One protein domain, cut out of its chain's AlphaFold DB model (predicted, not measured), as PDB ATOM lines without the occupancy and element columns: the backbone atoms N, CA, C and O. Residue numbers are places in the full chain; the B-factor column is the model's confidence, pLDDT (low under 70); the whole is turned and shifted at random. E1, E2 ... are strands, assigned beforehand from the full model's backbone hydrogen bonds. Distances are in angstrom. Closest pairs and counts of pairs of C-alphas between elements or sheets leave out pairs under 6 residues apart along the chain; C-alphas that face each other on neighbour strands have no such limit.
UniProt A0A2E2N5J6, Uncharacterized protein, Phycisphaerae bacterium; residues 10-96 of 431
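What this domain is: This is residues 10 to 96 of the 431 residues of an uncharacterized protein of Phycisphaerae bacterium (UniProt A0A2E2N5J6). There is little regular structure: a small four-stranded sheet curls like part of a barrel, and long loops, residues 27 to 58 and 81 to 96, reach away from it. Of 87 printed residues, 24 are in E1 E2 E3 E4, an all-strand meander, each strand the antiparallel neighbour of the one before. It is compact, radius of gyration of the C-alphas 12.7 A, but flat, 39 by 39 by 17 A.

Where its parts are: Find C-alpha 59 at (28.293, -33.415, 34.865); there E3, residues 59 to 67, begins its 21.9 A, bending 66 degrees at Val 63. E4, residues 73 to 80, runs 19.4 A to (22.915, -30.532, 37.484). E2 is residues 23 to 26, E1 16 to 18.

How they stand to each other: Find these within hydrogen-bond range: N 63 and O 77, 2.8 A, hairpin E3-E4; N 24 and O 60, 2.8 A, hairpin E2-E3; N 17 and O 25, 2.9 A, hairpin E1-E2.

The domain as a whole: C-alphas 20 and 96 are farthest apart, 39.9 A. Link E2 to E3 is long. No printed residue is under pLDDT 70.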
ATOM      1  N   ILE A  10      19.370 -35.103  45.746       95.56
ATOM      2  CA  ILE A  10      20.362 -35.961  46.372       95.56
ATOM      3  C   ILE A  10      20.708 -37.097  45.417       95.56
ATOM      4  O   ILE A  10      19.817 -37.709  44.818       95.56
ATOM      5  N   ALA A  11      21.997 -37.391  45.315       96.25
ATOM      6  CA  ALA A  11      22.517 -38.601  44.705       96.25
ATOM      7  C   ALA A  11      23.209 -39.470  45.758       96.25
ATOM      8  O   ALA A  11      23.831 -38.957  46.694       96.25
ATOM      9  N   LEU A  12      23.100 -40.788  45.602       95.88
ATOM     10  CA  LEU A  12      23.779 -41.729  46.490       95.88
ATOM     11  C   LEU A  12      25.292 -41.782  46.200       95.88
ATOM     12  O   LEU A  12      25.717 -41.446  45.088       95.88
ATOM     13  N   PRO A  13      26.122 -42.219  47.165       96.69
ATOM     14  CA  PRO A  13      27.572 -42.284  46.987       96.69
ATOM     15  C   PRO A  13      28.018 -43.169  45.816       96.69
ATOM     16  O   PRO A  13      29.038 -42.908  45.188       96.69
ATOM     17  N   ASP A  14      27.232 -44.192  45.485       96.88
ATOM     18  CA  ASP A  14      27.461 -45.118  44.375       96.88
ATOM     19  C   ASP A  14      26.878 -44.632  43.029       96.88
ATOM     20  O   ASP A  14      26.965 -45.329  42.017       96.88
ATOM     21  N   GLU A  15      26.287 -43.434  42.993       97.25
ATOM     22  CA  GLU A  15      25.726 -42.811  41.788       97.25
ATOM     23  C   GLU A  15      26.594 -41.685  41.234       97.25
ATOM     24  O   GLU A  15      26.496 -41.372  40.045       97.25
ATOM     25  N   VAL A  16      27.450 -41.089  42.066       97.81
ATOM     26  CA  VAL A  16      28.287 -39.938  41.708       97.81
ATOM     27  C   VAL A  16      29.740 -40.239  42.009       97.81
ATOM     28  O   VAL A  16      30.091 -40.622  43.119       97.81
ATOM     29  N   ARG A  17      30.611 -39.979  41.035       98.06
ATOM     30  CA  ARG A  17      32.053 -39.919  41.266       98.06
ATOM     31  C   ARG A  17      32.455 -38.466  41.530       98.06
ATOM     32  O   ARG A  17      32.403 -37.668  40.591       98.06
ATOM     33  N   PRO A  18      32.820 -38.099  42.772       97.31
ATOM     34  CA  PRO A  18      33.295 -36.756  43.076       97.31
ATOM     35  C   PRO A  18      34.675 -36.497  42.450       97.31
ATOM     36  O   PRO A  18      35.519 -37.388  42.362       97.31
ATOM     37  N   THR A  19      34.899 -35.249  42.055       97.00
ATOM     38  CA  THR A  19      36.167 -34.675  41.584       97.00
ATOM     39  C   THR A  19      36.646 -33.646  42.617       97.00
ATOM     40  O   THR A  19      35.838 -33.099  43.368       97.00
ATOM     41  N   THR A  20      37.946 -33.339  42.658       93.00
ATOM     42  CA  THR A  20      38.580 -32.445  43.654       93.00
ATOM     43  C   THR A  20      37.988 -31.033  43.749       93.00
ATOM     44  O   THR A  20      38.144 -30.382  44.775       93.00
ATOM     45  N   ASP A  21      37.259 -30.578  42.729       93.69
ATOM     46  CA  ASP A  21      36.849 -29.175  42.587       93.69
ATOM     47  C   ASP A  21      35.373 -28.931  42.959       93.69
ATOM     48  O   ASP A  21      34.722 -28.049  42.394       93.69
ATOM     49  N   GLY A  22      34.789 -29.767  43.826       94.56
ATOM     50  CA  GLY A  22      33.351 -29.701  44.144       94.56
ATOM     51  C   GLY A  22      32.455 -30.025  42.939       94.56
ATOM     52  O   GLY A  22      31.290 -29.641  42.875       94.56
ATOM     53  N   LYS A  23      33.007 -30.721  41.945       97.12
ATOM     54  CA  LYS A  23      32.291 -31.249  40.779       97.12
ATOM     55  C   LYS A  23      32.200 -32.762  40.898       97.12
ATOM     56  O   LYS A  23      32.935 -33.370  41.666       97.12
ATOM     57  N   GLY A  24      31.326 -33.372  40.118       97.00
ATOM     58  CA  GLY A  24      31.264 -34.816  39.977       97.00
ATOM     59  C   GLY A  24      30.647 -35.218  38.649       97.00
ATOM     60  O   GLY A  24      30.162 -34.383  37.880       97.00
ATOM     61  N   THR A  25      30.664 -36.514  38.380       97.88
ATOM     62  CA  THR A  25      29.970 -37.107  37.236       97.88
ATOM     63  C   THR A  25      29.069 -38.235  37.706       97.88
ATOM     64  O   THR A  25      29.443 -39.021  38.577       97.88
ATOM     65  N   ILE A  26      27.867 -38.312  37.133       97.62
ATOM     66  CA  ILE A  26      26.979 -39.459  37.333       97.62
ATOM     67  C   ILE A  26      27.662 -40.705  36.747       97.62
ATOM     68  O   ILE A  26      28.008 -40.695  35.569       97.62
ATOM     69  N   ILE A  27      27.854 -41.768  37.531       98.00
ATOM     70  CA  ILE A  27      28.525 -43.010  37.083       98.00
ATOM     71  C   ILE A  27      27.568 -44.136  36.694       98.00
ATOM     72  O   ILE A  27      27.999 -45.148  36.157       98.00
ATOM     73  N   ARG A  28      26.270 -43.983  36.958       97.00
ATOM     74  CA  ARG A  28      25.235 -44.923  36.512       97.00
ATOM     75  C   ARG A  28      23.901 -44.202  36.341       97.00
ATOM     76  O   ARG A  28      23.679 -43.207  37.033       97.00
ATOM     77  N   PRO A  29      22.977 -44.700  35.502       96.81
ATOM     78  CA  PRO A  29      21.680 -44.063  35.335       96.81
ATOM     79  C   PRO A  29      20.906 -43.918  36.657       96.81
ATOM     80  O   PRO A  29      20.473 -44.917  37.234       96.81
ATOM     81  N   THR A  30      20.700 -42.682  37.123       95.44
ATOM     82  CA  THR A  30      20.057 -42.382  38.419       95.44
ATOM     83  C   THR A  30      18.803 -41.541  38.240       95.44
ATOM     84  O   THR A  30      18.711 -40.682  37.368       95.44
ATOM     85  N   SER A  31      17.800 -41.791  39.073       93.00
ATOM     86  CA  SER A  31      16.573 -41.004  39.085       93.00
ATOM     87  C   SER A  31      16.679 -39.756  39.977       93.00
ATOM     88  O   SER A  31      15.753 -38.945  39.990       93.00
ATOM     89  N   LEU A  32      17.799 -39.606  40.702       94.25
ATOM     90  CA  LEU A  32      17.992 -38.686  41.827       94.25
ATOM     91  C   LEU A  32      16.854 -38.764  42.854       94.25
ATOM     92  O   LEU A  32      15.786 -39.327  42.610       94.25
ATOM     93  N   ARG A  33      17.061 -38.222  44.050       94.00
ATOM     94  CA  ARG A  33      16.007 -38.213  45.071       94.00
ATOM     95  C   ARG A  33      15.837 -36.834  45.684       94.00
ATOM     96  O   ARG A  33      16.789 -36.069  45.782       94.00
ATOM     97  N   HIS A  34      14.622 -36.483  46.084       90.88
ATOM     98  CA  HIS A  34      14.392 -35.209  46.770       90.88
ATOM     99  C   HIS A  34      14.946 -35.224  48.182       90.88
ATOM    100  O   HIS A  34      14.598 -36.116  48.952       90.88
ATOM    101  N   ARG A  35      15.695 -34.197  48.584       90.44
ATOM    102  CA  ARG A  35      16.000 -33.996  50.003       90.44
ATOM    103  C   ARG A  35      14.703 -33.868  50.794       90.44
ATOM    104  O   ARG A  35      13.865 -33.021  50.490       90.44
ATOM    105  N   ASN A  36      14.533 -34.713  51.806       85.88
ATOM    106  CA  ASN A  36      13.486 -34.499  52.786       85.88
ATOM    107  C   ASN A  36      13.999 -33.441  53.764       85.88
ATOM    108  O   ASN A  36      14.929 -33.705  54.516       85.88
ATOM    109  N   MET A  37      13.407 -32.248  53.751       82.88
ATOM    110  CA  MET A  37      13.858 -31.132  54.592       82.88
ATOM    111  C   MET A  37      13.798 -31.430  56.099       82.88
ATOM    112  O   MET A  37      14.497 -30.778  56.864       82.88
ATOM    113  N   LEU A  38      12.988 -32.407  56.525       80.38
ATOM    114  CA  LEU A  38      12.838 -32.777  57.935       80.38
ATOM    115  C   LEU A  38      13.816 -33.876  58.374       80.38
ATOM    116  O   LEU A  38      14.240 -33.891  59.522       80.38
ATOM    117  N   VAL A  39      14.143 -34.813  57.480       83.25
ATOM    118  CA  VAL A  39      14.855 -36.066  57.821       83.25
ATOM    119  C   VAL A  39      16.192 -36.205  57.063       83.25
ATOM    120  O   VAL A  39      16.910 -37.184  57.230       83.25
ATOM    121  N   GLY A  40      16.541 -35.244  56.203       85.31
ATOM    122  CA  GLY A  40      17.744 -35.286  55.363       85.31
ATOM    123  C   GLY A  40      17.676 -36.353  54.264       85.31
ATOM    124  O   GLY A  40      16.592 -36.712  53.786       85.31
ATOM    125  N   ALA A  41      18.834 -36.878  53.847       83.00
ATOM    126  CA  ALA A  41      18.916 -37.954  52.857       83.00
ATOM    127  C   ALA A  41      18.219 -39.251  53.289       83.00
ATOM    128  O   ALA A  41      17.641 -39.938  52.446       83.00
ATOM    129  N   ALA A  42      18.230 -39.579  54.584       81.31
ATOM    130  CA  ALA A  42      17.692 -40.844  55.088       81.31
ATOM    131  C   ALA A  42      16.179 -40.987  54.848       81.31
ATOM    132  O   ALA A  42      15.682 -42.080  54.590       81.31
ATOM    133  N   GLY A  43      15.439 -39.874  54.875       81.12
ATOM    134  CA  GLY A  43      13.997 -39.850  54.615       81.12
ATOM    135  C   GLY A  43      13.619 -39.558  53.163       81.12
ATOM    136  O   GLY A  43      12.479 -39.156  52.916       81.12
ATOM    137  N   SER A  44      14.557 -39.672  52.220       77.50
ATOM    138  CA  SER A  44      14.355 -39.361  50.805       77.50
ATOM    139  C   SER A  44      13.876 -40.583  50.010       77.50
ATOM    140  O   SER A  44      14.626 -41.534  49.789       77.50
ATOM    141  N   TRP A  45      12.622 -40.557  49.549       73.44
ATOM    142  CA  TRP A  45      11.999 -41.700  48.858       73.44
ATOM    143  C   TRP A  45      11.437 -41.381  47.471       73.44
ATOM    144  O   TRP A  45      11.201 -42.303  46.692       73.44
ATOM    145  N   ARG A  46      11.225 -40.103  47.120       85.88
ATOM    146  CA  ARG A  46      10.679 -39.737  45.803       85.88
ATOM    147  C   ARG A  46      11.767 -39.379  44.810       85.88
ATOM    148  O   ARG A  46      12.620 -38.535  45.087       85.88
ATOM    149  N   SER A  47      11.661 -40.002  43.642       90.06
ATOM    150  CA  SER A  47      12.448 -39.661  42.468       90.06
ATOM    151  C   SER A  47      12.164 -38.233  42.010       90.06
ATOM    152  O   SER A  47      11.004 -37.820  41.971       90.06
ATOM    153  N   VAL A  48      13.217 -37.514  41.625       89.44
ATOM    154  CA  VAL A  48      13.130 -36.144  41.090       89.44
ATOM    155  C   VAL A  48      12.581 -36.143  39.668       89.44
ATOM    156  O   VAL A  48      11.873 -35.220  39.255       89.44
ATOM    157  N   TYR A  49      12.885 -37.208  38.925       88.00
ATOM    158  CA  TYR A  49      12.397 -37.433  37.574       88.00
ATOM    159  C   TYR A  49      11.445 -38.627  37.583       88.00
ATOM    160  O   TYR A  49      11.837 -39.753  37.890       88.00
ATOM    161  N   ALA A  50      10.175 -38.380  37.267       79.69
ATOM    162  CA  ALA A  50       9.133 -39.402  37.351       79.69
ATOM    163  C   ALA A  50       9.347 -40.562  36.362       79.69
ATOM    164  O   ALA A  50       9.028 -41.703  36.677       79.69
ATOM    165  N   THR A  51       9.888 -40.276  35.175       82.81
ATOM    166  CA  THR A  51       9.944 -41.236  34.060       82.81
ATOM    167  C   THR A  51      11.344 -41.455  33.491       82.81
ATOM    168  O   THR A  51      11.631 -42.553  33.020       82.81
ATOM    169  N   THR A  52      12.239 -40.465  33.560       90.31
ATOM    170  CA  THR A  52      13.545 -40.523  32.882       90.31
ATOM    171  C   THR A  52      14.699 -40.426  33.876       90.31
ATOM    172  O   THR A  52      14.802 -39.451  34.611       90.31
ATOM    173  N   ARG A  53      15.601 -41.412  33.890       94.50
ATOM    174  CA  ARG A  53      16.809 -41.407  34.738       94.50
ATOM    175  C   ARG A  53      17.937 -40.636  34.067       94.50
ATOM    176  O   ARG A  53      18.187 -40.898  32.896       94.50
ATOM    177  N   LEU A  54      18.638 -39.759  34.790       95.38
ATOM    178  CA  LEU A  54      19.832 -39.073  34.287       95.38
ATOM    179  C   LEU A  54      20.838 -40.094  33.757       95.38
ATOM    180  O   LEU A  54      21.138 -41.041  34.482       95.38
ATOM    181  N   PRO A  55      21.376 -39.912  32.541       96.38
ATOM    182  CA  PRO A  55      22.348 -40.831  31.983       96.38
ATOM    183  C   PRO A  55      23.699 -40.720  32.697       96.38
ATOM    184  O   PRO A  55      24.054 -39.682  33.269       96.38
ATOM    185  N   GLU A  56      24.471 -41.800  32.610       97.38
ATOM    186  CA  GLU A  56      25.882 -41.813  32.992       97.38
ATOM    187  C   GLU A  56      26.670 -40.737  32.223       97.38
ATOM    188  O   GLU A  56      26.356 -40.395  31.082       97.38
ATOM    189  N   GLY A  57      27.677 -40.158  32.874       96.69
ATOM    190  CA  GLY A  57      28.517 -39.094  32.332       96.69
ATOM    191  C   GLY A  57      27.945 -37.685  32.499       96.69
ATOM    192  O   GLY A  57      28.627 -36.717  32.164       96.69
ATOM    193  N   THR A  58      26.731 -37.532  33.042       97.06
ATOM    194  CA  THR A  58      26.146 -36.202  33.276       97.06
ATOM    195  C   THR A  58      26.993 -35.420  34.294       97.06
ATOM    196  O   THR A  58      27.200 -35.916  35.408       97.06
ATOM    197  N   PRO A  59      27.492 -34.216  33.951       97.19
ATOM    198  CA  PRO A  59      28.293 -33.415  34.865       97.19
ATOM    199  C   PRO A  59      27.407 -32.748  35.919       97.19
ATOM    200  O   PRO A  59      26.404 -32.100  35.601       97.19
ATOM    201  N   VAL A  60      27.813 -32.873  37.178       97.06
ATOM    202  CA  VAL A  60      27.112 -32.311  38.333       97.06
ATOM    203  C   VAL A  60      28.062 -31.477  39.183       97.06
ATOM    204  O   VAL A  60      29.275 -31.692  39.199       97.06
ATOM    205  N   ARG A  61      27.517 -30.491  39.886       97.19
ATOM    206  CA  ARG A  61      28.208 -29.718  40.916       97.19
ATOM    207  C   ARG A  61      27.754 -30.241  42.270       97.19
ATOM    208  O   ARG A  61      26.559 -30.280  42.525       97.19
ATOM    209  N   ILE A  62      28.686 -30.652  43.117       97.56
ATOM    210  CA  ILE A  62      28.392 -31.114  44.474       97.56
ATOM    211  C   ILE A  62      28.317 -29.874  45.360       97.56
ATOM    212  O   ILE A  62      29.311 -29.178  45.549       97.56
ATOM    213  N   VAL A  63      27.119 -29.579  45.851       96.31
ATOM    214  CA  VAL A  63      26.839 -28.419  46.702       96.31
ATOM    215  C   VAL A  63      27.183 -28.732  48.153       96.31
ATOM    216  O   VAL A  63      27.853 -27.947  48.817       96.31
ATOM    217  N   GLU A  64      26.759 -29.899  48.633       95.69
ATOM    218  CA  GLU A  64      26.949 -30.340  50.015       95.69
ATOM    219  C   GLU A  64      27.186 -31.856  50.039       95.69
ATOM    220  O   GLU A  64      26.688 -32.595  49.186       95.69
ATOM    221  N   THR A  65      27.974 -32.329  51.003       96.50
ATOM    222  CA  THR A  65      28.186 -33.761  51.255       96.50
ATOM    223  C   THR A  65      27.581 -34.096  52.608       96.50
ATOM    224  O   THR A  65      28.102 -33.652  53.631       96.50
ATOM    225  N   GLU A  66      26.498 -34.870  52.620       94.38
ATOM    226  CA  GLU A  66      25.898 -35.356  53.862       94.38
ATOM    227  C   GLU A  66      26.682 -36.572  54.367       94.38
ATOM    228  O   GLU A  66      27.011 -37.487  53.603       94.38
ATOM    229  N   ARG A  67      26.995 -36.561  55.664       95.69
ATOM    230  CA  ARG A  67      27.712 -37.634  56.352       95.69
ATOM    231  C   ARG A  67      26.916 -38.119  57.554       95.69
ATOM    232  O   ARG A  67      26.222 -37.326  58.187       95.69
ATOM    233  N   ASN A  68      27.025 -39.405  57.864       91.75
ATOM    234  CA  ASN A  68      26.474 -39.968  59.096       91.75
ATOM    235  C   ASN A  68      27.367 -39.646  60.311       91.75
ATOM    236  O   ASN A  68      28.406 -38.988  60.199       91.75
ATOM    237  N   ASN A  69      26.962 -40.144  61.482       91.75
ATOM    238  CA  ASN A  69      27.705 -39.986  62.736       91.75
ATOM    239  C   ASN A  69      29.103 -40.631  62.693       91.75
ATOM    240  O   ASN A  69      30.002 -40.168  63.389       91.75
ATOM    241  N   ASP A  70      29.299 -41.635  61.837       94.50
ATOM    242  CA  ASP A  70      30.580 -42.317  61.614       94.50
ATOM    243  C   ASP A  70      31.460 -41.594  60.577       94.50
ATOM    244  O   ASP A  70      32.505 -42.100  60.164       94.50
ATOM    245  N   ASN A  71      31.053 -40.392  60.149       94.31
ATOM    246  CA  ASN A  71      31.716 -39.569  59.139       94.31
ATOM    247  C   ASN A  71      31.781 -40.217  57.735       94.31
ATOM    248  O   ASN A  71      32.514 -39.743  56.857       94.31
ATOM    249  N   GLU A  72      30.990 -41.260  57.493       95.94
ATOM    250  CA  GLU A  72      30.792 -41.885  56.188       95.94
ATOM    251  C   GLU A  72      29.824 -41.048  55.350       95.94
ATOM    252  O   GLU A  72      28.832 -40.517  55.853       95.94
ATOM    253  N   VAL A  73      30.111 -40.903  54.056       95.75
ATOM    254  CA  VAL A  73      29.259 -40.135  53.145       95.75
ATOM    255  C   VAL A  73      27.990 -40.924  52.853       95.75
ATOM    256  O   VAL A  73      28.048 -41.976  52.228       95.75
ATOM    257  N   THR A  74      26.839 -40.392  53.251       95.00
ATOM    258  CA  THR A  74      25.534 -41.008  52.982       95.00
ATOM    259  C   THR A  74      24.898 -40.485  51.703       95.00
ATOM    260  O   THR A  74      24.065 -41.168  51.108       95.00
ATOM    261  N   ALA A  75      25.250 -39.266  51.286       96.38
ATOM    262  CA  ALA A  75      24.610 -38.591  50.165       96.38
ATOM    263  C   ALA A  75      25.403 -37.376  49.661       96.38
ATOM    264  O   ALA A  75      26.080 -36.688  50.426       96.38
ATOM    265  N   TYR A  76      25.233 -37.059  48.377       96.94
ATOM    266  CA  TYR A  76      25.694 -35.814  47.768       96.94
ATOM    267  C   TYR A  76      24.496 -34.963  47.357       96.94
ATOM    268  O   TYR A  76      23.662 -35.414  46.570       96.94
ATOM    269  N   LEU A  77      24.422 -33.723  47.841       95.69
ATOM    270  CA  LEU A  77      23.510 -32.728  47.281       95.69
ATOM    271  C   LEU A  77      24.148 -32.190  46.016       95.69
ATOM    272  O   LEU A  77      25.260 -31.657  46.053       95.69
ATOM    273  N   ILE A  78      23.452 -32.339  44.897       95.81
ATOM    274  CA  ILE A  78      24.006 -32.017  43.594       95.81
ATOM    275  C   ILE A  78      23.147 -31.015  42.836       95.81
ATOM    276  O   ILE A  78      21.924 -31.037  42.886       95.81
ATOM    277  N   ASP A  79      23.814 -30.158  42.080       94.88
ATOM    278  CA  ASP A  79      23.224 -29.278  41.089       94.88
ATOM    279  C   ASP A  79      23.640 -29.755  39.694       94.88
ATOM    280  O   ASP A  79      24.827 -29.938  39.399       94.88
ATOM    281  N   VAL A  80      22.663 -30.011  38.829       92.06
ATOM    282  CA  VAL A  80      22.915 -30.532  37.484       92.06
ATOM    283  C   VAL A  80      23.329 -29.365  36.590       92.06
ATOM    284  O   VAL A  80      22.491 -28.588  36.141       92.06
ATOM    285  N   ILE A  81      24.631 -29.270  36.300       90.06
ATOM    286  CA  ILE A  81      25.230 -28.154  35.544       90.06
ATOM    287  C   ILE A  81      24.590 -28.028  34.158       90.06
ATOM    288  O   ILE A  81      24.337 -26.927  33.668       90.06
ATOM    289  N   LYS A  82      24.354 -29.168  33.502       89.56
ATOM    290  CA  LYS A  82      23.760 -29.219  32.169       89.56
ATOM    291  C   LYS A  82      22.841 -30.422  32.043       89.56
ATOM    292  O   LYS A  82      23.295 -31.563  32.023       89.56
ATOM    293  N   TYR A  83      21.551 -30.143  31.909       89.62
ATOM    294  CA  TYR A  83      20.546 -31.162  31.643       89.62
ATOM    295  C   TYR A  83      20.717 -31.714  30.216       89.62
ATOM    296  O   TYR A  83      20.928 -30.927  29.285       89.62
ATOM    297  N   PRO A  84      20.622 -33.040  30.012       89.19
ATOM    298  CA  PRO A  84      20.586 -33.612  28.671       89.19
ATOM    299  C   PRO A  84      19.365 -33.102  27.891       89.19
ATOM    300  O   PRO A  84      18.317 -32.803  28.468       89.19
ATOM    301  N   ALA A  85      19.483 -33.006  26.566       90.25
ATOM    302  CA  ALA A  85      18.368 -32.584  25.722       90.25
ATOM    303  C   ALA A  85      17.172 -33.541  25.884       90.25
ATOM    304  O   ALA A  85      17.343 -34.757  25.879       90.25
ATOM    305  N   GLY A  86      15.966 -32.988  26.043       87.12
ATOM    306  CA  GLY A  86      14.740 -33.772  26.228       87.12
ATOM    307  C   GLY A  86      14.467 -34.244  27.662       87.12
ATOM    308  O   GLY A  86      13.458 -34.910  27.882       87.12
ATOM    309  N   PHE A  87      15.300 -33.890  28.650       87.31
ATOM    310  CA  PHE A  87      14.980 -34.167  30.053       87.31
ATOM    311  C   PHE A  87      13.914 -33.222  30.596       87.31
ATOM    312  O   PHE A  87      13.990 -32.000  30.436       87.31
ATOM    313  N   ALA A  88      12.941 -33.801  31.299       83.88
ATOM    314  CA  ALA A  88      11.994 -33.034  32.088       83.88
ATOM    315  C   ALA A  88      12.735 -32.249  33.181       83.88
ATOM    316  O   ALA A  88      13.714 -32.722  33.763       83.88
ATOM    317  N   ARG A  89      12.247 -31.040  33.471       80.56
ATOM    318  CA  ARG A  89      12.737 -30.253  34.608       80.56
ATOM    319  C   ARG A  89      12.456 -31.009  35.917       80.56
ATOM    320  O   ARG A  89      11.438 -31.703  35.995       80.56
ATOM    321  N   PRO A  90      13.318 -30.872  36.939       84.75
ATOM    322  CA  PRO A  90      13.070 -31.481  38.240       84.75
ATOM    323  C   PRO A  90      11.731 -30.987  38.801       84.75
ATOM    324  O   PRO A  90      11.415 -29.797  38.719       84.75
ATOM    325  N   THR A  91      10.925 -31.902  39.340       81.75
ATOM    326  CA  THR A  91       9.602 -31.576  39.896       81.75
ATOM    327  C   THR A  91       9.662 -31.662  41.406       81.75
ATOM    328  O   THR A  91       9.978 -32.717  41.915       81.75
ATOM    329  N   GLY A  92       9.355 -30.589  42.135       80.44
ATOM    330  CA  GLY A  92       9.276 -30.643  43.598       80.44
ATOM    331  C   GLY A  92       7.949 -31.220  44.081       80.44
ATOM    332  O   GLY A  92       6.912 -30.994  43.460       80.44
ATOM    333  N   TYR A  93       7.974 -31.923  45.214       79.75
ATOM    334  CA  TYR A  93       6.769 -32.388  45.897       79.75
ATOM    335  C   TYR A  93       6.671 -31.734  47.273       79.75
ATOM    336  O   TYR A  93       7.625 -31.762  48.045       79.75
ATOM    337  N   VAL A  94       5.496 -31.196  47.586       80.12
ATOM    338  CA  VAL A  94       5.127 -30.728  48.927       80.12
ATOM    339  C   VAL A  94       4.004 -31.634  49.418       80.12
ATOM    340  O   VAL A  94       3.150 -32.036  48.620       80.12
ATOM    341  N   ARG A  95       3.997 -32.016  50.701       76.38
ATOM    342  CA  ARG A  95       2.863 -32.778  51.237       76.38
ATOM    343  C   ARG A  95       1.658 -31.853  51.277       76.38
ATOM    344  O   ARG A  95       1.764 -30.738  51.769       76.38
ATOM    345  N   THR A  96       0.504 -32.324  50.820       81.12
ATOM    346  CA  THR A  96      -0.713 -31.503  50.766       81.12
ATOM    347  C   THR A  96      -1.085 -30.916  52.129       81.12
ATOM    348  O   THR A  96      -1.549 -29.787  52.185       81.12
TER     349      THR A  96